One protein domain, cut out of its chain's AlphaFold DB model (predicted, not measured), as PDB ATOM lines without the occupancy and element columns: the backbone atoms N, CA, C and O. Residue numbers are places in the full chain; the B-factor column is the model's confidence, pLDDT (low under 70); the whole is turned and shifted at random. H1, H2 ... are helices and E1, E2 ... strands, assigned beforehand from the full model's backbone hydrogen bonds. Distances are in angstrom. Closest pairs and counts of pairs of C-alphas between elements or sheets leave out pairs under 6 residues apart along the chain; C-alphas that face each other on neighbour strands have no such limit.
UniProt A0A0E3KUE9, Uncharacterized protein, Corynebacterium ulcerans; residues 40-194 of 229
ATOM      1  N   THR A  40     112.067 149.689 132.442       85.75
ATOM      2  CA  THR A  40     113.422 149.229 132.134       85.75
ATOM      3  C   THR A  40     114.397 149.704 133.206       85.75
ATOM      4  O   THR A  40     114.394 150.882 133.550       85.75
ATOM      5  N   ALA A  41     115.257 148.814 133.696       83.62
ATOM      6  CA  ALA A  41     116.442 149.188 134.463       83.62
ATOM      7  C   ALA A  41     117.695 148.624 133.801       83.62
ATOM      8  O   ALA A  41     117.653 147.550 133.199       83.62
ATOM      9  N   THR A  42     118.798 149.349 133.951       85.69
ATOM     10  CA  THR A  42     120.092 149.015 133.359       85.69
ATOM     11  C   THR A  42     121.170 149.102 134.428       85.69
ATOM     12  O   THR A  42     121.186 150.047 135.217       85.69
ATOM     13  N   THR A  43     122.086 148.142 134.445       82.19
ATOM     14  CA  THR A  43     123.228 148.114 135.363       82.19
ATOM     15  C   THR A  43     124.468 147.646 134.616       82.19
ATOM     16  O   THR A  43     124.407 146.710 133.821       82.19
ATOM     17  N   ASP A  44     125.593 148.318 134.839       81.19
ATOM     18  CA  ASP A  44     126.884 147.873 134.320       81.19
ATOM     19  C   ASP A  44     127.367 146.701 135.200       81.19
ATOM     20  O   ASP A  44     127.395 146.817 136.424       81.19
ATOM     21  N   VAL A  45     127.672 145.548 134.596       74.81
ATOM     22  CA  VAL A  45     127.957 144.287 135.327       74.81
ATOM     23  C   VAL A  45     129.405 143.823 135.203       74.81
ATOM     24  O   VAL A  45     129.878 143.030 136.006       74.81
ATOM     25  N   ALA A  46     130.115 144.305 134.188       72.94
ATOM     26  CA  ALA A  46     131.551 144.134 134.016       72.94
ATOM     27  C   ALA A  46     132.063 145.230 133.077       72.94
ATOM     28  O   ALA A  46     131.270 145.890 132.399       72.94
ATOM     29  N   GLU A  47     133.382 145.399 132.987       72.38
ATOM     30  CA  GLU A  47     133.977 146.331 132.029       72.38
ATOM     31  C   GLU A  47     133.463 146.033 130.610       72.38
ATOM     32  O   GLU A  47     133.582 144.916 130.102       72.38
ATOM     33  N   GLY A  48     132.781 147.020 130.024       77.44
ATOM     34  CA  GLY A  48     132.198 146.925 128.686       77.44
ATOM     35  C   GLY A  48     130.851 146.199 128.575       77.44
ATOM     36  O   GLY A  48     130.333 146.141 127.462       77.44
ATOM     37  N   ALA A  49     130.256 145.693 129.664       83.25
ATOM     38  CA  ALA A  49     129.004 144.931 129.624       83.25
ATOM     39  C   ALA A  49     127.886 145.519 130.498       83.25
ATOM     40  O   ALA A  49     128.096 145.929 131.640       83.25
ATOM     41  N   ARG A  50     126.669 145.492 129.959       87.44
ATOM     42  CA  ARG A  50     125.435 145.994 130.560       87.44
ATOM     43  C   ARG A  50     124.405 144.896 130.676       87.44
ATOM     44  O   ARG A  50     124.183 144.162 129.722       87.44
ATOM     45  N   LEU A  51     123.732 144.853 131.812       86.94
ATOM     46  CA  LEU A  51     122.552 144.041 132.032       86.94
ATOM     47  C   LEU A  51     121.327 144.962 132.038       86.94
ATOM     48  O   LEU A  51     121.310 145.991 132.712       86.94
ATOM     49  N   ILE A  52     120.322 144.619 131.241       88.50
ATOM     50  CA  ILE A  52     119.091 145.384 131.043       88.50
ATOM     51  C   ILE A  52     117.923 144.472 131.391       88.50
ATOM     52  O   ILE A  52     117.806 143.374 130.850       88.50
ATOM     53  N   ARG A  53     117.026 144.938 132.255       88.62
ATOM     54  CA  ARG A  53     115.814 144.216 132.639       88.62
ATOM     55  C   ARG A  53     114.587 145.039 132.299       88.62
ATOM     56  O   ARG A  53     114.478 146.180 132.744       88.62
ATOM     57  N   GLN A  54     113.658 144.445 131.559       89.69
ATOM     58  CA  GLN A  54     112.382 145.052 131.194       89.69
ATOM     59  C   GLN A  54     111.220 144.237 131.761       89.69
ATOM     60  O   GLN A  54     111.215 143.016 131.621       89.69
ATOM     61  N   ILE A  55     110.231 144.899 132.369       89.12
ATOM     62  CA  ILE A  55     108.996 144.260 132.848       89.12
ATOM     63  C   ILE A  55     107.783 144.920 132.217       89.12
ATOM     64  O   ILE A  55     107.648 146.138 132.281       89.12
ATOM     65  N   THR A  56     106.859 144.103 131.718       91.38
ATOM     66  CA  THR A  56     105.497 144.509 131.359       91.38
ATOM     67  C   THR A  56     104.492 143.702 132.173       91.38
ATOM     68  O   THR A  56     104.638 142.489 132.300       91.38
ATOM     69  N   VAL A  57     103.452 144.355 132.692       91.38
ATOM     70  CA  VAL A  57     102.355 143.689 133.410       91.38
ATOM     71  C   VAL A  57     101.062 143.868 132.627       91.38
ATOM     72  O   VAL A  57     100.759 144.972 132.170       91.38
ATOM     73  N   LYS A  58     100.297 142.792 132.468       92.62
ATOM     74  CA  LYS A  58      98.957 142.795 131.879       92.62
ATOM     75  C   LYS A  58      97.954 142.239 132.873       92.62
ATOM     76  O   LYS A  58      98.235 141.249 133.540       92.62
ATOM     77  N   ASP A  59      96.785 142.860 132.936       90.56
ATOM     78  CA  ASP A  59      95.672 142.316 133.705       90.56
ATOM     79  C   ASP A  59      95.112 141.026 133.053       90.56
ATOM     80  O   ASP A  59      95.452 140.709 131.906       90.56
ATOM     81  N   PRO A  60      94.223 140.277 133.735       90.19
ATOM     82  CA  PRO A  60      93.611 139.071 133.170       90.19
ATOM     83  C   PRO A  60      92.780 139.305 131.896       90.19
ATOM     84  O   PRO A  60      92.448 138.353 131.194       90.19
ATOM     85  N   LYS A  61      92.421 140.558 131.589       90.50
ATOM     86  CA  LYS A  61      91.706 140.944 130.362       90.50
ATOM     87  C   LYS A  61      92.673 141.265 129.215       90.50
ATOM     88  O   LYS A  61      92.228 141.601 128.119       90.50
ATOM     89  N   GLY A  62      93.983 141.160 129.452       87.06
ATOM     90  CA  GLY A  62      95.039 141.443 128.484       87.06
ATOM     91  C   GLY A  62      95.395 142.926 128.365       87.06
ATOM     92  O   GLY A  62      96.151 143.291 127.459       87.06
ATOM     93  N   ILE A  63      94.880 143.784 129.250       88.25
ATOM     94  CA  ILE A  63      95.163 145.219 129.249       88.25
ATOM     95  C   ILE A  63      96.511 145.448 129.926       88.25
ATOM     96  O   ILE A  63      96.714 145.091 131.085       88.25
ATOM     97  N   THR A  64      97.442 146.065 129.200       87.62
ATOM     98  CA  THR A  64      98.744 146.436 129.755       87.62
ATOM     99  C   THR A  64      98.580 147.499 130.834       87.62
ATOM    100  O   THR A  64      98.029 148.569 130.571       87.62
ATOM    101  N   ARG A  65      99.105 147.234 132.029       82.12
ATOM    102  CA  ARG A  65      99.134 148.204 133.121       82.12
ATOM    103  C   ARG A  65     100.179 149.271 132.850       82.12
ATOM    104  O   ARG A  65     101.294 148.975 132.426       82.12
ATOM    105  N   THR A  66      99.813 150.513 133.124       79.19
ATOM    106  CA  THR A  66     100.766 151.617 133.101       79.19
ATOM    107  C   THR A  66     101.618 151.561 134.371       79.19
ATOM    108  O   THR A  66     101.062 151.428 135.464       79.19
ATOM    109  N   PRO A  67     102.952 151.660 134.256       79.25
ATOM    110  CA  PRO A  67     103.849 151.840 135.392       79.25
ATOM    111  C   PRO A  67     103.373 152.932 136.352       79.25
ATOM    112  O   PRO A  67     103.004 154.021 135.919       79.25
ATOM    113  N   SER A  68     103.428 152.665 137.657       71.75
ATOM    114  CA  SER A  68     103.093 153.671 138.677       71.75
ATOM    115  C   SER A  68     104.132 154.797 138.741       71.75
ATOM    116  O   SER A  68     103.810 155.942 139.045       71.75
ATOM    117  N   ASN A  69     105.391 154.464 138.448       75.62
ATOM    118  CA  ASN A  69     106.532 155.366 138.360       75.62
ATOM    119  C   ASN A  69     107.619 154.689 137.483       75.62
ATOM    120  O   ASN A  69     107.479 153.505 137.161       75.62
ATOM    121  N   PRO A  70     108.714 155.373 137.096       71.75
ATOM    122  CA  PRO A  70     109.695 154.828 136.148       71.75
ATOM    123  C   PRO A  70     110.570 153.704 136.723       71.75
ATOM    124  O   PRO A  70     111.446 153.196 136.032       71.75
ATOM    125  N   THR A  71     110.360 153.317 137.981       76.50
ATOM    126  CA  THR A  71     111.138 152.287 138.682       76.50
ATOM    127  C   THR A  71     110.271 151.198 139.301       76.50
ATOM    128  O   THR A  71     110.823 150.229 139.798       76.50
ATOM    129  N   THR A  72     108.940 151.337 139.322       80.12
ATOM    130  CA  THR A  72     108.037 150.419 140.031       80.12
ATOM    131  C   THR A  72     106.754 150.156 139.243       80.12
ATOM    132  O   THR A  72     106.025 151.087 138.875       80.12
ATOM    133  N   VAL A  73     106.445 148.877 139.030       84.44
ATOM    134  CA  VAL A  73     105.177 148.397 138.464       84.44
ATOM    135  C   VAL A  73     104.442 147.566 139.510       84.44
ATOM    136  O   VAL A  73     105.047 146.772 140.226       84.44
ATOM    137  N   HIS A  74     103.127 147.754 139.578       85.25
ATOM    138  CA  HIS A  74     102.252 146.995 140.458       85.25
ATOM    139  C   HIS A  74     101.545 145.891 139.678       85.25
ATOM    140  O   HIS A  74     100.972 146.137 138.611       85.25
ATOM    141  N   ALA A  75     101.558 144.687 140.233       87.44
ATOM    142  CA  ALA A  75     100.804 143.554 139.732       87.44
ATOM    143  C   ALA A  75      99.856 143.026 140.805       87.44
ATOM    144  O   ALA A  75     100.092 143.170 141.999       87.44
ATOM    145  N   SER A  76      98.771 142.404 140.383       88.19
ATOM    146  CA  SER A  76      97.797 141.759 141.256       88.19
ATOM    147  C   SER A  76      97.707 140.279 140.917       88.19
ATOM    148  O   SER A  76      98.112 139.851 139.838       88.19
ATOM    149  N   HIS A  77      97.145 139.488 141.829       88.69
ATOM    150  CA  HIS A  77      96.878 138.078 141.563       88.69
ATOM    151  C   HIS A  77      96.147 137.871 140.224       88.69
ATOM    152  O   HIS A  77      95.158 138.548 139.937       88.69
ATOM    153  N   GLY A  78      96.635 136.918 139.428       89.06
ATOM    154  CA  GLY A  78      96.092 136.588 138.109       89.06
ATOM    155  C   GLY A  78      96.620 137.455 136.965       89.06
ATOM    156  O   GLY A  78      96.410 137.099 135.806       89.06
ATOM    157  N   ASP A  79      97.335 138.547 137.251       91.81
ATOM    158  CA  ASP A  79      98.038 139.296 136.213       91.81
ATOM    159  C   ASP A  79      99.097 138.430 135.531       91.81
ATOM    160  O   ASP A  79      99.673 137.514 136.122       91.81
ATOM    161  N   THR A  80      99.391 138.781 134.286       93.44
ATOM    162  CA  THR A  80     100.479 138.213 133.497       93.44
ATOM    163  C   THR A  80     101.663 139.173 133.489       93.44
ATOM    164  O   THR A  80     101.532 140.325 133.071       93.44
ATOM    165  N   VAL A  81     102.827 138.697 133.920       91.56
ATOM    166  CA  VAL A  81     104.083 139.448 133.934       91.56
ATOM    167  C   VAL A  81     104.989 138.912 132.839       91.56
ATOM    168  O   VAL A  81     105.356 137.739 132.860       91.56
ATOM    169  N   THR A  82     105.378 139.773 131.905       93.12
ATOM    170  CA  THR A  82     106.405 139.486 130.901       93.12
ATOM    171  C   THR A  82     107.700 140.159 131.317       93.12
ATOM    172  O   THR A  82     107.722 141.366 131.570       93.12
ATOM    173  N   VAL A  83     108.777 139.383 131.365       91.81
ATOM    174  CA  VAL A  83     110.111 139.857 131.717       91.81
ATOM    175  C   VAL A  83     111.062 139.581 130.568       91.81
ATOM    176  O   VAL A  83     111.061 138.485 130.010       91.81
ATOM    177  N   LYS A  84     111.891 140.571 130.243       92.62
ATOM    178  CA  LYS A  84     112.995 140.444 129.297       92.62
ATOM    179  C   LYS A  84     114.295 140.863 129.961       92.62
ATOM    180  O   LYS A  84     114.437 142.010 130.385       92.62
ATOM    181  N   VAL A  85     115.249 139.948 130.010       91.62
ATOM    182  CA  VAL A  85     116.592 140.163 130.556       91.62
ATOM    183  C   VAL A  85     117.571 140.165 129.398       91.62
ATOM    184  O   VAL A  85     117.535 139.261 128.572       91.62
ATOM    185  N   THR A  86     118.416 141.185 129.290       91.75
ATOM    186  CA  THR A  86     119.356 141.352 128.176       91.75
ATOM    187  C   THR A  86     120.750 141.669 128.680       91.75
ATOM    188  O   THR A  86     120.904 142.591 129.471       91.75
ATOM    189  N   ILE A  87     121.762 140.962 128.184       89.94
ATOM    190  CA  ILE A  87     123.168 141.349 128.314       89.94
ATOM    191  C   ILE A  87     123.614 141.990 127.004       89.94
ATOM    192  O   ILE A  87     123.477 141.383 125.943       89.94
ATOM    193  N   GLU A  88     124.160 143.199 127.082       90.12
ATOM    194  CA  GLU A  88     124.815 143.897 125.977       90.12
ATOM    195  C   GLU A  88     126.302 144.070 126.295       90.12
ATOM    196  O   GLU A  88     126.655 144.611 127.339       90.12
ATOM    197  N   SER A  89     127.182 143.629 125.403       85.38
ATOM    198  CA  SER A  89     128.635 143.757 125.522       85.38
ATOM    199  C   SER A  89     129.180 144.613 124.385       85.38
ATOM    200  O   SER A  89     128.846 144.404 123.219       85.38
ATOM    201  N   LYS A  90     130.046 145.572 124.721       77.94
ATOM    202  CA  LYS A  90     130.815 146.363 123.748       77.94
ATOM    203  C   LYS A  90     131.965 145.559 123.142       77.94
ATOM    204  O   LYS A  90     132.375 145.830 122.014       77.94
ATOM    205  N   ASP A  91     132.462 144.572 123.878       71.44
ATOM    206  CA  ASP A  91     133.536 143.704 123.420       71.44
ATOM    207  C   ASP A  91     132.965 142.584 122.554       71.44
ATOM    208  O   ASP A  91     131.990 141.928 122.928       71.44
ATOM    209  N   ARG A  92     133.616 142.322 121.412       57.84
ATOM    210  CA  ARG A  92     133.268 141.212 120.504       57.84
ATOM    211  C   ARG A  92     133.499 139.829 121.124       57.84
ATOM    212  O   ARG A  92     133.091 138.832 120.534       57.84
ATOM    213  N   ASN A  93     134.158 139.767 122.282       58.78
ATOM    214  CA  ASN A  93     134.259 138.553 123.078       58.78
ATOM    215  C   ASN A  93     132.879 138.275 123.669       58.78
ATOM    216  O   ASN A  93     132.395 138.997 124.535       58.78
ATOM    217  N   SER A  94     132.233 137.263 123.106       66.88
ATOM    218  CA  SER A  94     130.822 136.960 123.274       66.88
ATOM    219  C   SER A  94     130.468 136.746 124.745       66.88
ATOM    220  O   SER A  94     130.872 135.751 125.348       66.88
ATOM    221  N   ARG A  95     129.719 137.682 125.327       72.94
ATOM    222  CA  ARG A  95     129.144 137.528 126.664       72.94
ATOM    223  C   ARG A  95     127.677 137.136 126.527       72.94
ATOM    224  O   ARG A  95     127.050 137.356 125.493       72.94
ATOM    225  N   GLY A  96     127.129 136.550 127.574       80.75
ATOM    226  CA  GLY A  96     125.712 136.250 127.648       80.75
ATOM    227  C   GLY A  96     125.439 135.312 128.806       80.75
ATOM    228  O   GLY A  96     126.011 135.511 129.875       80.75
ATOM    229  N   PHE A  97     124.566 134.330 128.622       84.81
ATOM    230  CA  PHE A  97     124.057 133.534 129.734       84.81
ATOM    231  C   PHE A  97     124.585 132.097 129.700       84.81
ATOM    232  O   PHE A  97     124.515 131.417 128.674       84.81
ATOM    233  N   SER A  98     125.041 131.634 130.863       85.25
ATOM    234  CA  SER A  98     125.261 130.223 131.215       85.25
ATOM    235  C   SER A  98     124.318 129.784 132.342       85.25
ATOM    236  O   SER A  98     123.761 128.689 132.311       85.25
ATOM    237  N   ASP A  99     124.107 130.662 133.321       87.88
ATOM    238  CA  ASP A  99     123.195 130.491 134.448       87.88
ATOM    239  C   ASP A  99     122.741 131.878 134.920       87.88
ATOM    240  O   ASP A  99     123.555 132.802 135.043       87.88
ATOM    241  N   PHE A 100     121.444 132.039 135.168       87.81
ATOM    242  CA  PHE A 100     120.940 133.182 135.914       87.81
ATOM    243  C   PHE A 100     119.676 132.838 136.702       87.81
ATOM    244  O   PHE A 100     118.876 131.978 136.329       87.81
ATOM    245  N   THR A 101     119.484 133.548 137.808       88.31
ATOM    246  CA  THR A 101     118.313 133.449 138.677       88.31
ATOM    247  C   THR A 101     117.685 134.821 138.828       88.31
ATOM    248  O   THR A 101     118.354 135.767 139.240       88.31
ATOM    249  N   GLU A 102     116.396 134.934 138.526       87.06
ATOM    250  CA  GLU A 102     115.619 136.124 138.847       87.06
ATOM    251  C   GLU A 102     114.833 135.915 140.138       87.06
ATOM    252  O   GLU A 102     114.095 134.937 140.275       87.06
ATOM    253  N   LEU A 103     114.951 136.872 141.056       83.94
ATOM    254  CA  LEU A 103     114.131 136.945 142.257       83.94
ATOM    255  C   LEU A 103     112.823 137.671 141.929       83.94
ATOM    256  O   LEU A 103     112.815 138.816 141.475       83.94
ATOM    257  N   VAL A 104     111.693 137.021 142.175       83.56
ATOM    258  CA  VAL A 104     110.358 137.532 141.840       83.56
ATOM    259  C   VAL A 104     109.426 137.383 143.037       83.56
ATOM    260  O   VAL A 104     109.528 136.405 143.758       83.56
ATOM    261  N   PRO A 105     108.504 138.322 143.291       74.94
ATOM    262  CA  PRO A 105     107.711 138.317 144.517       74.94
ATOM    263  C   PRO A 105     106.690 137.172 144.582       74.94
ATOM    264  O   PRO A 105     106.374 136.701 145.675       74.94
ATOM    265  N   ALA A 106     106.123 136.740 143.448       81.69
ATOM    266  CA  ALA A 106     104.997 135.805 143.459       81.69
ATOM    267  C   ALA A 106     104.798 135.080 142.123       81.69
ATOM    268  O   ALA A 106     104.001 135.512 141.286       81.69
ATOM    269  N   VAL A 107     105.486 133.958 141.918       84.06
ATOM    270  CA  VAL A 107     105.218 133.108 140.750       84.06
ATOM    271  C   VAL A 107     104.025 132.203 141.029       84.06
ATOM    272  O   VAL A 107     104.042 131.430 141.983       84.06
ATOM    273  N   GLY A 108     102.989 132.318 140.200       86.38
ATOM    274  CA  GLY A 108     101.860 131.392 140.148       86.38
ATOM    275  C   GLY A 108     102.090 130.279 139.142       86.38
ATOM    276  O   GLY A 108     102.120 129.112 139.519       86.38
ATOM    277  N   GLN A 109     102.241 130.640 137.868       90.75
ATOM    278  CA  GLN A 109     102.535 129.680 136.810       90.75
ATOM    279  C   GLN A 109     103.462 130.287 135.761       90.75
ATOM    280  O   GLN A 109     103.089 131.230 135.059       90.75
ATOM    281  N   LEU A 110     104.649 129.706 135.610       93.50
ATOM    282  CA  LEU A 110     105.579 130.010 134.529       93.50
ATOM    283  C   LEU A 110     105.148 129.330 133.226       93.50
ATOM    284  O   LEU A 110     104.996 128.108 133.142       93.50
ATOM    285  N   SER A 111     105.038 130.114 132.157       93.38
ATOM    286  CA  SER A 111     104.811 129.591 130.811       93.38
ATOM    287  C   SER A 111     106.138 129.128 130.198       93.38
ATOM    288  O   SER A 111     106.768 129.834 129.412       93.38
ATOM    289  N   LYS A 112     106.594 127.926 130.579       91.38
ATOM    290  CA  LYS A 112     107.891 127.366 130.140       91.38
ATOM    291  C   LYS A 112     108.031 127.270 128.615       91.38
ATOM    292  O   LYS A 112     109.104 127.503 128.074       91.38
ATOM    293  N   GLU A 113     106.927 127.000 127.926       88.81
ATOM    294  CA  GLU A 113     106.870 126.879 126.463       88.81
ATOM    295  C   GLU A 113     107.010 128.208 125.712       88.81
ATOM    296  O   GLU A 113     107.323 128.209 124.518       88.81
ATOM    297  N   SER A 114     106.770 129.337 126.386       86.62
ATOM    298  CA  SER A 114     106.904 130.673 125.796       86.62
ATOM    299  C   SER A 114     108.250 131.325 126.100       86.62
ATOM    300  O   SER A 114     108.446 132.484 125.748       86.62
ATOM    301  N   ILE A 115     109.157 130.625 126.786       95.62
ATOM    302  CA  ILE A 115     110.473 131.169 127.109       95.62
ATOM    303  C   ILE A 115     111.315 131.150 125.845       95.62
ATOM    304  O   ILE A 115     111.573 130.090 125.269       95.62
ATOM    305  N   THR A 116     111.747 132.328 125.422       96.31
ATOM    306  CA  THR A 116     112.563 132.499 124.225       96.31
ATOM    307  C   THR A 116     113.864 133.191 124.561       96.31
ATOM    308  O   THR A 116     113.976 133.899 125.562       96.31
ATOM    309  N   TYR A 117     114.858 132.984 123.712       95.06
ATOM    310  CA  TYR A 117     116.070 133.774 123.715       95.06
ATOM    311  C   TYR A 117     116.328 134.362 122.330       95.06
ATOM    312  O   TYR A 117     115.871 133.847 121.308       95.06
ATOM    313  N   THR A 118     117.087 135.448 122.305       94.62
ATOM    314  CA  THR A 118     117.553 136.110 121.090       94.62
ATOM    315  C   THR A 118     119.040 136.370 121.222       94.62
ATOM    316  O   THR A 118     119.489 136.841 122.265       94.62
ATOM    317  N   ILE A 119     119.794 136.069 120.168       92.06
ATOM    318  CA  ILE A 119     121.210 136.418 120.055       92.06
ATOM    319  C   ILE A 119     121.336 137.435 118.925       92.06
ATOM    320  O   ILE A 119     120.926 137.194 117.789       92.06
ATOM    321  N   ASP A 120     121.878 138.593 119.260       89.38
ATOM    322  CA  ASP A 120     122.046 139.760 118.414       89.38
ATOM    323  C   ASP A 120     120.733 140.162 117.723       89.38
ATOM    324  O   ASP A 120     119.774 140.567 118.381       89.38
ATOM    325  N   GLN A 121     120.682 140.067 116.396       85.81
ATOM    326  CA  GLN A 121     119.514 140.413 115.578       85.81
ATOM    327  C   GLN A 121     118.815 139.171 115.003       85.81
ATOM    328  O   GLN A 121     118.054 139.272 114.040       85.81
ATOM    329  N   GLN A 122     119.093 137.988 115.554       91.56
ATOM    330  CA  GLN A 122     118.478 136.748 115.091       91.56
ATOM    331  C   GLN A 122     117.006 136.650 115.527       91.56
ATOM    332  O   GLN A 122     116.601 137.274 116.510       91.56
ATOM    333  N   PRO A 123     116.186 135.850 114.825       93.06
ATOM    334  CA  PRO A 123     114.840 135.537 115.286       93.06
ATOM    335  C   PRO A 123     114.849 134.893 116.684       93.06
ATOM    336  O   PRO A 123     115.769 134.130 116.989       93.06
ATOM    337  N   PRO A 124     113.834 135.154 117.530       94.19
ATOM    338  CA  PRO A 124     113.697 134.471 118.810       94.19
ATOM    339  C   PRO A 124     113.574 132.955 118.639       94.19
ATOM    340  O   PRO A 124     112.835 132.478 117.779       94.19
ATOM    341  N   VAL A 125     114.265 132.208 119.495       94.56
ATOM    342  CA  VAL A 125     114.241 130.739 119.536       94.56
ATOM    343  C   VAL A 125     113.765 130.296 120.912       94.56
ATOM    344  O   VAL A 125     114.066 130.949 121.913       94.56
ATOM    345  N   LYS A 126     113.017 129.193 120.996       94.00
ATOM    346  CA  LYS A 126     112.568 128.666 122.286       94.00
ATOM    347  C   LYS A 126     113.755 128.169 123.107       94.00
ATOM    348  O   LYS A 126     114.570 127.380 122.638       94.00
ATOM    349  N   LEU A 127     113.818 128.571 124.371       92.69
ATOM    350  CA  LEU A 127     114.922 128.205 125.258       92.69
ATOM    351  C   LEU A 127     114.967 126.692 125.539       92.69
ATOM    352  O   LEU A 127     116.041 126.102 125.628       92.69
ATOM    353  N   ILE A 128     113.802 126.040 125.584       88.81
ATOM    354  CA  ILE A 128     113.692 124.583 125.752       88.81
ATOM    355  C   ILE A 128     114.353 123.787 124.612       88.81
ATOM    356  O   ILE A 128     114.853 122.689 124.847       88.81
ATOM    357  N   GLU A 129     114.435 124.341 123.397       88.69
ATOM    358  CA  GLU A 129     115.101 123.687 122.257       88.69
ATOM    359  C   GLU A 129     116.620 123.606 122.463       88.69
ATOM    360  O   GLU A 129     117.284 122.724 121.918       88.69
ATOM    361  N   LYS A 130     117.169 124.482 123.314       85.62
ATOM    362  CA  LYS A 130     118.572 124.479 123.743       85.62
ATOM    363  C   LYS A 130     118.839 123.619 124.978       85.62
ATOM    364  O   LYS A 130     119.957 123.641 125.477       85.62
ATOM    365  N   ARG A 131     117.849 122.852 125.458       86.25
ATOM    366  CA  ARG A 131     117.966 121.953 126.626       86.25
ATOM    367  C   ARG A 131     118.372 122.655 127.925       86.25
ATOM    368  O   ARG A 131     118.909 122.027 128.832       86.25
ATOM    369  N   TRP A 132     118.088 123.948 128.023       91.38
ATOM    370  CA  TRP A 132     118.250 124.688 129.264       91.38
ATOM    371  C   TRP A 132     117.287 124.164 130.328       91.38
ATOM    372  O   TRP A 132     116.107 123.913 130.068       91.38
ATOM    373  N   GLU A 133     117.795 124.027 131.543       92.12
ATOM    374  CA  GLU A 133     117.008 123.693 132.714       92.12
ATOM    375  C   GLU A 133     116.298 124.947 133.234       92.12
ATOM    376  O   GLU A 133     116.914 125.996 133.436       92.12
ATOM    377  N   ILE A 134     114.985 124.825 133.457       93.81
ATOM    378  CA  ILE A 134     114.134 125.902 133.967       93.81
ATOM    379  C   ILE A 134     113.483 125.436 135.269       93.81
ATOM    380  O   ILE A 134     112.568 124.595 135.265       93.81
ATOM    381  N   GLN A 135     113.938 126.015 136.376       92.19
ATOM    382  CA  GLN A 135     113.403 125.766 137.709       92.19
ATOM    383  C   GLN A 135     112.535 126.945 138.147       92.19
ATOM    384  O   GLN A 135     112.936 128.103 138.059       92.19
ATOM    385  N   GLU A 136     111.339 126.631 138.626       90.44
ATOM    386  CA  GLU A 136     110.348 127.595 139.091       90.44
ATOM    387  C   GLU A 136     110.106 127.366 140.579       90.44
ATOM    388  O   GLU A 136     109.869 126.235 141.011       90.44
ATOM    389  N   GLN A 137     110.175 128.441 141.353       87.56
ATOM    390  CA  GLN A 137     109.808 128.481 142.762       87.56
ATOM    391  C   GLN A 137     108.925 129.705 143.003       87.56
ATOM    392  O   GLN A 137     108.894 130.632 142.197       87.56
ATOM    393  N   SER A 138     108.225 129.741 144.136       82.75
ATOM    394  CA  SER A 138     107.278 130.821 144.443       82.75
ATOM    395  C   SER A 138     107.908 132.217 144.439       82.75
ATOM    396  O   SER A 138     107.206 133.191 144.180       82.75
ATOM    397  N   ASN A 139     109.211 132.314 144.729       82.81
ATOM    398  CA  ASN A 139     109.946 133.572 144.854       82.81
ATOM    399  C   ASN A 139     111.131 133.727 143.878       82.81
ATOM    400  O   ASN A 139     111.883 134.700 143.968       82.81
ATOM    401  N   GLN A 140     111.355 132.765 142.981       87.69
ATOM    402  CA  GLN A 140     112.465 132.834 142.034       87.69
ATOM    403  C   GLN A 140     112.248 131.954 140.807       87.69
ATOM    404  O   GLN A 140     111.589 130.915 140.867       87.69
ATOM    405  N   ILE A 141     112.870 132.351 139.701       91.19
ATOM    406  CA  ILE A 141     112.950 131.558 138.475       91.19
ATOM    407  C   ILE A 141     114.423 131.439 138.100       91.19
ATOM    408  O   ILE A 141     115.115 132.449 137.974       91.19
ATOM    409  N   ARG A 142     114.904 130.209 137.919       92.00
ATOM    410  CA  ARG A 142     116.290 129.923 137.543       92.00
ATOM    411  C   ARG A 142     116.364 129.292 136.162       92.00
ATOM    412  O   ARG A 142     115.606 128.373 135.847       92.00
ATOM    413  N   PHE A 143     117.334 129.762 135.393       93.44
ATOM    414  CA  PHE A 143     117.649 129.334 134.041       93.44
ATOM    415  C   PHE A 143     119.097 128.887 134.009       93.44
ATOM    416  O   PHE A 143     119.984 129.672 134.339       93.44
ATOM    417  N   ARG A 144     119.348 127.644 133.609       91.88
ATOM    418  CA  ARG A 144     120.700 127.095 133.612       91.88
ATOM    419  C   ARG A 144     120.956 126.204 132.412       91.88
ATOM    420  O   ARG A 144     120.192 125.279 132.150       91.88
ATOM    421  N   ASP A 145     122.081 126.412 131.747       88.81
ATOM    422  CA  ASP A 145     122.658 125.408 130.864       88.81
ATOM    423  C   ASP A 145     123.425 124.381 131.704       88.81
ATOM    424  O   ASP A 145     124.519 124.645 132.206       88.81
ATOM    425  N   LYS A 146     122.823 123.207 131.904       79.81
ATOM    426  CA  LYS A 146     123.373 122.162 132.777       79.81
ATOM    427  C   LYS A 146     124.749 121.675 132.320       79.81
ATOM    428  O   LYS A 146     125.589 121.356 133.159       79.81
ATOM    429  N   ASP A 147     124.958 121.633 131.009       81.06
ATOM    430  CA  ASP A 147     126.134 121.013 130.404       81.06
ATOM    431  C   ASP A 147     127.186 122.050 129.982       81.06
ATOM    432  O   ASP A 147     128.263 121.667 129.532       81.06
ATOM    433  N   LEU A 148     126.890 123.353 130.110       80.00
ATOM    434  CA  LEU A 148     127.730 124.467 129.634       80.00
ATOM    435  C   LEU A 148     128.117 124.351 128.143       80.00
ATOM    436  O   LEU A 148     129.136 124.884 127.704       80.00
ATOM    437  N   THR A 149     127.306 123.638 127.357       80.12
ATOM    438  CA  THR A 149     127.515 123.398 125.918       80.12
ATOM    439  C   THR A 149     126.596 124.238 125.032       80.12
ATOM    440  O   THR A 149     126.849 124.382 123.837       80.12
ATOM    441  N   ASN A 150     125.549 124.822 125.609       80.81
ATOM    442  CA  ASN A 150     124.513 125.624 124.962       80.81
ATOM    443  C   ASN A 150     124.529 127.068 125.474       80.81
ATOM    444  O   ASN A 150     123.474 127.698 125.609       80.81
ATOM    445  N   LEU A 151     125.732 127.582 125.744       82.50
ATOM    446  CA  LEU A 151     125.953 128.953 126.176       82.50
ATOM    447  C   LEU A 151     125.312 129.928 125.185       82.50
ATOM    448  O   LEU A 151     125.523 129.846 123.971       82.50
ATOM    449  N   LEU A 152     124.536 130.871 125.711       82.75
ATOM    450  CA  LEU A 152     123.939 131.922 124.903       82.75
ATOM    451  C   LEU A 152     124.943 133.058 124.820       82.75
ATOM    452  O   LEU A 152     125.070 133.828 125.763       82.75
ATOM    453  N   LEU A 153     125.683 133.132 123.720       85.88
ATOM    454  CA  LEU A 153     126.817 134.033 123.570       85.88
ATOM    455  C   LEU A 153     126.605 134.968 122.375       85.88
ATOM    456  O   LEU A 153     126.279 134.510 121.282       85.88
ATOM    457  N   GLY A 154     126.808 136.270 122.577       86.31
ATOM    458  CA  GLY A 154     126.666 137.283 121.530       86.31
ATOM    459  C   GLY A 154     127.140 138.662 121.980       86.31
ATOM    460  O   GLY A 154     127.697 138.816 123.069       86.31
ATOM    461  N   GLN A 155     126.929 139.675 121.142       88.75
ATOM    462  CA  GLN A 155     127.078 141.076 121.559       88.75
ATOM    463  C   GLN A 155     125.840 141.542 122.320       88.75
ATOM    464  O   GLN A 155     125.945 142.347 123.241       88.75
ATOM    465  N   LYS A 156     124.670 141.021 121.952       91.00
ATOM    466  CA  LYS A 156     123.403 141.274 122.627       91.00
ATOM    467  C   LYS A 156     122.647 139.969 122.790       91.00
ATOM    468  O   LYS A 156     122.193 139.396 121.812       91.00
ATOM    469  N   VAL A 157     122.482 139.500 124.016       91.69
ATOM    470  CA  VAL A 157     121.735 138.271 124.299       91.69
ATOM    471  C   VAL A 157     120.545 138.622 125.167       91.69
ATOM    472  O   VAL A 157     120.726 139.234 126.213       91.69
ATOM    473  N   SER A 158     119.341 138.236 124.757       94.00
ATOM    474  CA  SER A 158     118.114 138.434 125.528       94.00
ATOM    475  C   SER A 158     117.459 137.102 125.867       94.00
ATOM    476  O   SER A 158     117.419 136.224 125.013       94.00
ATOM    477  N   VAL A 159     116.882 136.984 127.061       95.06
ATOM    478  CA  VAL A 159     115.937 135.927 127.442       95.06
ATOM    479  C   VAL A 159     114.622 136.591 127.837       95.06
ATOM    480  O   VAL A 159     114.610 137.512 128.654       95.06
ATOM    481  N   GLU A 160     113.521 136.152 127.236       95.69
ATOM    482  CA  GLU A 160     112.175 136.665 127.476       95.69
ATOM    483  C   GLU A 160     111.261 135.534 127.947       95.69
ATOM    484  O   GLU A 160     111.230 134.452 127.358       95.69
ATOM    485  N   TYR A 161     110.519 135.776 129.023       94.56
ATOM    486  CA  TYR A 161     109.603 134.804 129.610       94.56
ATOM    487  C   TYR A 161     108.387 135.482 130.226       94.56
ATOM    488  O   TYR A 161     108.318 136.704 130.369       94.56
ATOM    489  N   THR A 162     107.381 134.678 130.558       94.31
ATOM    490  CA  THR A 162     106.114 135.163 131.100       94.31
ATOM    491  C   THR A 162     105.589 134.230 132.182       94.31
ATOM    492  O   THR A 162     105.663 133.008 132.034       94.31
ATOM    493  N   TYR A 163     105.039 134.802 133.250       92.94
ATOM    494  CA  TYR A 163     104.392 134.059 134.330       92.94
ATOM    495  C   TYR A 163     103.137 134.772 134.841       92.94
ATOM    496  O   TYR A 163     102.975 135.977 134.646       92.94
ATOM    497  N   THR A 164     102.245 134.029 135.495       92.75
ATOM    498  CA  THR A 164     101.090 134.592 136.211       92.75
ATOM    499  C   THR A 164     101.414 134.858 137.679       92.75
ATOM    500  O   THR A 164     102.206 134.133 138.277       92.75
ATOM    501  N   VAL A 165     100.796 135.874 138.279       89.44
ATOM    502  CA  VAL A 165     101.029 136.254 139.684       89.44
ATOM    503  C   VAL A 165     100.174 135.420 140.647       89.44
ATOM    504  O   VAL A 165      98.942 135.421 140.545       89.44
ATOM    505  N   ASP A 166     100.795 134.746 141.626       86.31
ATOM    506  CA  ASP A 166     100.065 134.029 142.692       86.31
ATOM    507  C   ASP A 166      99.583 134.977 143.808       86.31
ATOM    508  O   ASP A 166     100.185 136.011 144.089       86.31
ATOM    509  N   ALA A 167      98.513 134.589 144.500       71.75
ATOM    510  CA  ALA A 167      97.952 135.292 145.652       71.75
ATOM    511  C   ALA A 167      98.754 135.082 146.953       71.75
ATOM    512  O   ALA A 167      98.500 135.759 147.946       71.75
ATOM    513  N   ARG A 168      99.691 134.124 146.979       62.69
ATOM    514  CA  ARG A 168     100.362 133.627 148.198       62.69
ATOM    515  C   ARG A 168     101.707 134.292 148.523       62.69
ATOM    516  O   ARG A 168     102.463 133.755 149.326       62.69
ATOM    517  N   SER A 169     102.018 135.434 147.914       57.16
ATOM    518  CA  SER A 169     103.325 136.095 148.039       57.16
ATOM    519  C   SER A 169     103.694 136.444 149.494       57.16
ATOM    520  O   SER A 169     102.977 137.238 150.112       57.16
ATOM    521  N   PRO A 170     104.797 135.897 150.047       53.47
ATOM    522  CA  PRO A 170     105.223 136.202 151.413       53.47
ATOM    523  C   PRO A 170     105.836 137.598 151.576       53.47
ATOM    524  O   PRO A 170     105.769 138.133 152.677       53.47
ATOM    525  N   GLU A 171     106.400 138.214 150.526       56.97
ATOM    526  CA  GLU A 171     107.060 139.526 150.622       56.97
ATOM    527  C   GLU A 171     106.998 140.330 149.302       56.97
ATOM    528  O   GLU A 171     107.047 139.753 148.216       56.97
ATOM    529  N   PRO A 172     106.909 141.675 149.347       54.53
ATOM    530  CA  PRO A 172     106.327 142.457 148.256       54.53
ATOM    531  C   PRO A 172     107.308 142.961 147.182       54.53
ATOM    532  O   PRO A 172     106.976 143.933 146.502       54.53
ATOM    533  N   ARG A 173     108.519 142.402 147.021       58.12
ATOM    534  CA  ARG A 173     109.529 143.001 146.118       58.12
ATOM    535  C   ARG A 173     110.343 141.980 145.322       58.12
ATOM    536  O   ARG A 173     110.951 141.085 145.895       58.12
ATOM    537  N   THR A 174     110.431 142.186 144.005       61.06
ATOM    538  CA  THR A 174     111.583 141.710 143.214       61.06
ATOM    539  C   THR A 174     112.824 142.448 143.694       61.06
ATOM    540  O   THR A 174     112.837 143.676 143.662       61.06
ATOM    541  N   THR A 175     113.855 141.719 144.117       55.44
ATOM    542  CA  THR A 175     115.096 142.319 144.622       55.44
ATOM    543  C   THR A 175     116.260 142.268 143.637       55.44
ATOM    544  O   THR A 175     117.070 143.180 143.698       55.44
ATOM    545  N   GLY A 176     116.330 141.337 142.674       67.56
ATOM    546  CA  GLY A 176     117.451 141.333 141.722       67.56
ATOM    547  C   GLY A 176     117.495 140.190 140.710       67.56
ATOM    548  O   GLY A 176     116.651 139.290 140.723       67.56
ATOM    549  N   ILE A 177     118.525 140.221 139.855       73.75
ATOM    550  CA  ILE A 177     118.919 139.121 138.963       73.75
ATOM    551  C   ILE A 177     120.344 138.718 139.313       73.75
ATOM    552  O   ILE A 177     121.258 139.520 139.189       73.75
ATOM    553  N   MET A 178     120.555 137.462 139.681       75.19
ATOM    554  CA  MET A 178     121.889 136.901 139.869       75.19
ATOM    555  C   MET A 178     122.325 136.212 138.580       75.19
ATOM    556  O   MET A 178     121.646 135.293 138.134       75.19
ATOM    557  N   VAL A 179     123.442 136.633 137.987       74.81
ATOM    558  CA  VAL A 179     124.011 136.010 136.780       74.81
ATOM    559  C   VAL A 179     125.359 135.394 137.142       74.81
ATOM    560  O   VAL A 179     126.198 136.067 137.738       74.81
ATOM    561  N   ASP A 180     125.571 134.122 136.805       70.81
ATOM    562  CA  ASP A 180     126.851 133.456 137.067       70.81
ATOM    563  C   ASP A 180     127.986 134.085 136.239       70.81
ATOM    564  O   ASP A 180     127.781 134.554 135.119       70.81
ATOM    565  N   GLY A 181     129.188 134.141 136.813       64.38
ATOM    566  CA  GLY A 181     130.338 134.838 136.222       64.38
ATOM    567  C   GLY A 181     130.344 136.367 136.385       64.38
ATOM    568  O   GLY A 181     131.306 137.006 135.955       64.38
ATOM    569  N   TYR A 182     129.334 136.955 137.038       66.81
ATOM    570  CA  TYR A 182     129.288 138.376 137.407       66.81
ATOM    571  C   TYR A 182     129.232 138.510 138.944       66.81
ATOM    572  O   TYR A 182     128.148 138.458 139.524       66.81
ATOM    573  N   PRO A 183     130.387 138.628 139.627       52.16
ATOM    574  CA  PRO A 183     130.497 138.456 141.083       52.16
ATOM    575  C   PRO A 183     129.968 139.624 141.937       52.16
ATOM    576  O   PRO A 183     130.003 139.529 143.161       52.16
ATOM    577  N   ASP A 184     129.475 140.710 141.336       54.69
ATOM    578  CA  ASP A 184     129.174 141.940 142.072       54.69
ATOM    579  C   ASP A 184     127.772 141.954 142.706       54.69
ATOM    580  O   ASP A 184     126.766 141.608 142.073       54.69
ATOM    581  N   ASP A 185     127.691 142.492 143.933       55.41
ATOM    582  CA  ASP A 185     126.443 142.792 144.660       55.41
ATOM    583  C   ASP A 185     125.482 143.702 143.865       55.41
ATOM    584  O   ASP A 185     124.276 143.713 144.116       55.41
ATOM    585  N   ASN A 186     125.984 144.404 142.843       51.00
ATOM    586  CA  ASN A 186     125.198 145.232 141.923       51.00
ATOM    587  C   ASN A 186     124.136 144.431 141.145       51.00
ATOM    588  O   ASN A 186     123.092 144.974 140.789       51.00
ATOM    589  N   THR A 187     124.366 143.136 140.903       53.28
ATOM    590  CA  THR A 187     123.401 142.254 140.215       53.28
ATOM    591  C   THR A 187     122.220 141.883 141.129       53.28
ATOM    592  O   THR A 187     121.060 141.846 140.703       53.28
ATOM    593  N   ARG A 188     122.481 141.739 142.438       52.09
ATOM    594  CA  ARG A 188     121.493 141.369 143.468       52.09
ATOM    595  C   ARG A 188     120.458 142.445 143.776       52.09
ATOM    596  O   ARG A 188     119.465 142.102 144.403       52.09
ATOM    597  N   ALA A 189     120.690 143.688 143.354       52.53
ATOM    598  CA  ALA A 189     119.792 144.832 143.534       52.53
ATOM    599  C   ALA A 189     119.247 145.378 142.197       52.53
ATOM    600  O   ALA A 189     118.799 146.525 142.125       52.53
ATOM    601  N   MET A 190     119.338 144.604 141.108       63.62
ATOM    602  CA  MET A 190     118.984 145.100 139.782       63.62
ATOM    603  C   MET A 190     117.491 144.961 139.478       63.62
ATOM    604  O   MET A 190     116.939 143.860 139.436       63.62
ATOM    605  N   GLY A 191     116.880 146.067 139.061       61.28
ATOM    606  CA  GLY A 191     115.674 146.012 138.246       61.28
ATOM    607  C   GLY A 191     114.619 147.028 138.636       61.28
ATOM    608  O   GLY A 191     114.640 147.552 139.746       61.28
ATOM    609  N   PRO A 192     113.638 147.276 137.757       65.62
ATOM    610  CA  PRO A 192     112.422 147.904 138.219       65.62
ATOM    611  C   PRO A 192     111.736 146.990 139.238       65.62
ATOM    612  O   PRO A 192     111.652 145.771 139.058       65.62
ATOM    613  N   ASN A 193     111.263 147.593 140.320       75.75
ATOM    614  CA  ASN A 193     110.536 146.915 141.372       75.75
ATOM    615  C   ASN A 193     109.205 146.423 140.807       75.75
ATOM    616  O   ASN A 193     108.362 147.209 140.374       75.75
ATOM    617  N   LEU A 194     109.005 145.113 140.829       78.38
ATOM    618  CA  LEU A 194     107.673 144.541 140.737       78.38
ATOM    619  C   LEU A 194     107.136 144.422 142.159       78.38
ATOM    620  O   LEU A 194     107.743 143.744 142.993       78.38
TER     621      LEU A 194
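This is residues 40 to 194 of the 229 residues of an uncharacterized protein of Corynebacterium ulcerans (UniProt A0A0E3KUE9). Two sheets lie face to face as a sandwich, their strands crossed at 39 degrees: a larger, twisted sheet of E1, E2, E4, E12, E7 and E8, and a smaller one of E9, E10, E6 and E13. The short pair E5 and E11 lies near one end of the larger sheet, and E5 runs on into E6 of the smaller one at 62 degrees. The 155 printed residues hold thirteen named strands and two named helices, in the order E1 to E8, H1, E9 to E13, H2, and the class is mostly strand. The smaller sheet is antiparallel, in the order E9, E10, E6, E13; the larger is branched, its neighbour pairs antiparallel. The whole is compact, with a radius of gyration of the C-alphas of 14.9 A and spans of 41 by 30 by 27 A.

Find C-alpha 40 at (113.422, 149.229, 132.134), where E1, residues 40 to 46, begins. The long strands of its sheet are E2, residues 49 to 58, 30.2 A; E4, 80 to 89, 29.8 A; and E12, 156 to 165, 28.6 A, ending at (101.029, 136.254, 139.684). E7 is 107 to 110 and E8 116 to 119. In the smaller sheet look for E9, 133 to 137, E10, 140 to 144, E6, 99 to 103, and E13, 177 to 179. The rest are E3, 72 to 75, E5, 95 to 97, E11, 152 to 154, H1, 127 to 130, and H2, 185 to 188.

Begin at E12: E4 lies on one side, with N 83 and O 161 2.9 A apart; E7 and E8 lie on the other, with N 108 and O 164, and N 118 and O 158, each 2.8 A apart. E2 pairs with E4 through N 54 and O 84, 2.8 A, and forms a hairpin with E1 through N 43 and O 51, 2.9 A. In the smaller sheet, see N 135 and O 142, 2.9 A, in the hairpin E9 and E10; N 102 and O 141, 2.8 A; and N 101 and O 178, 2.8 A. E5 and E11 share N 97 and O 152, 2.9 A; the closest C-alphas of E5 and E12, Gly 96 and Val 157, are 5.6 A apart. E3 pairs with no named strand. H1 is on the larger sheet, over none of its strands; H2 stands at the smaller sheet's level, 2.7 A. Both helices are too short for an O i to N i+4 pair; each has its one O i to N i+3 pair within range.

The C-alphas farthest apart, Arg 92 and Ala 167, are 43.8 A apart. The printed part has no cut; E2 to E3 and E12 to E13 are the long links. Mean pLDDT of the printed part is 82.1; look for values under 70 at residues 92 to 94, 168 to 176 and 181 to 192.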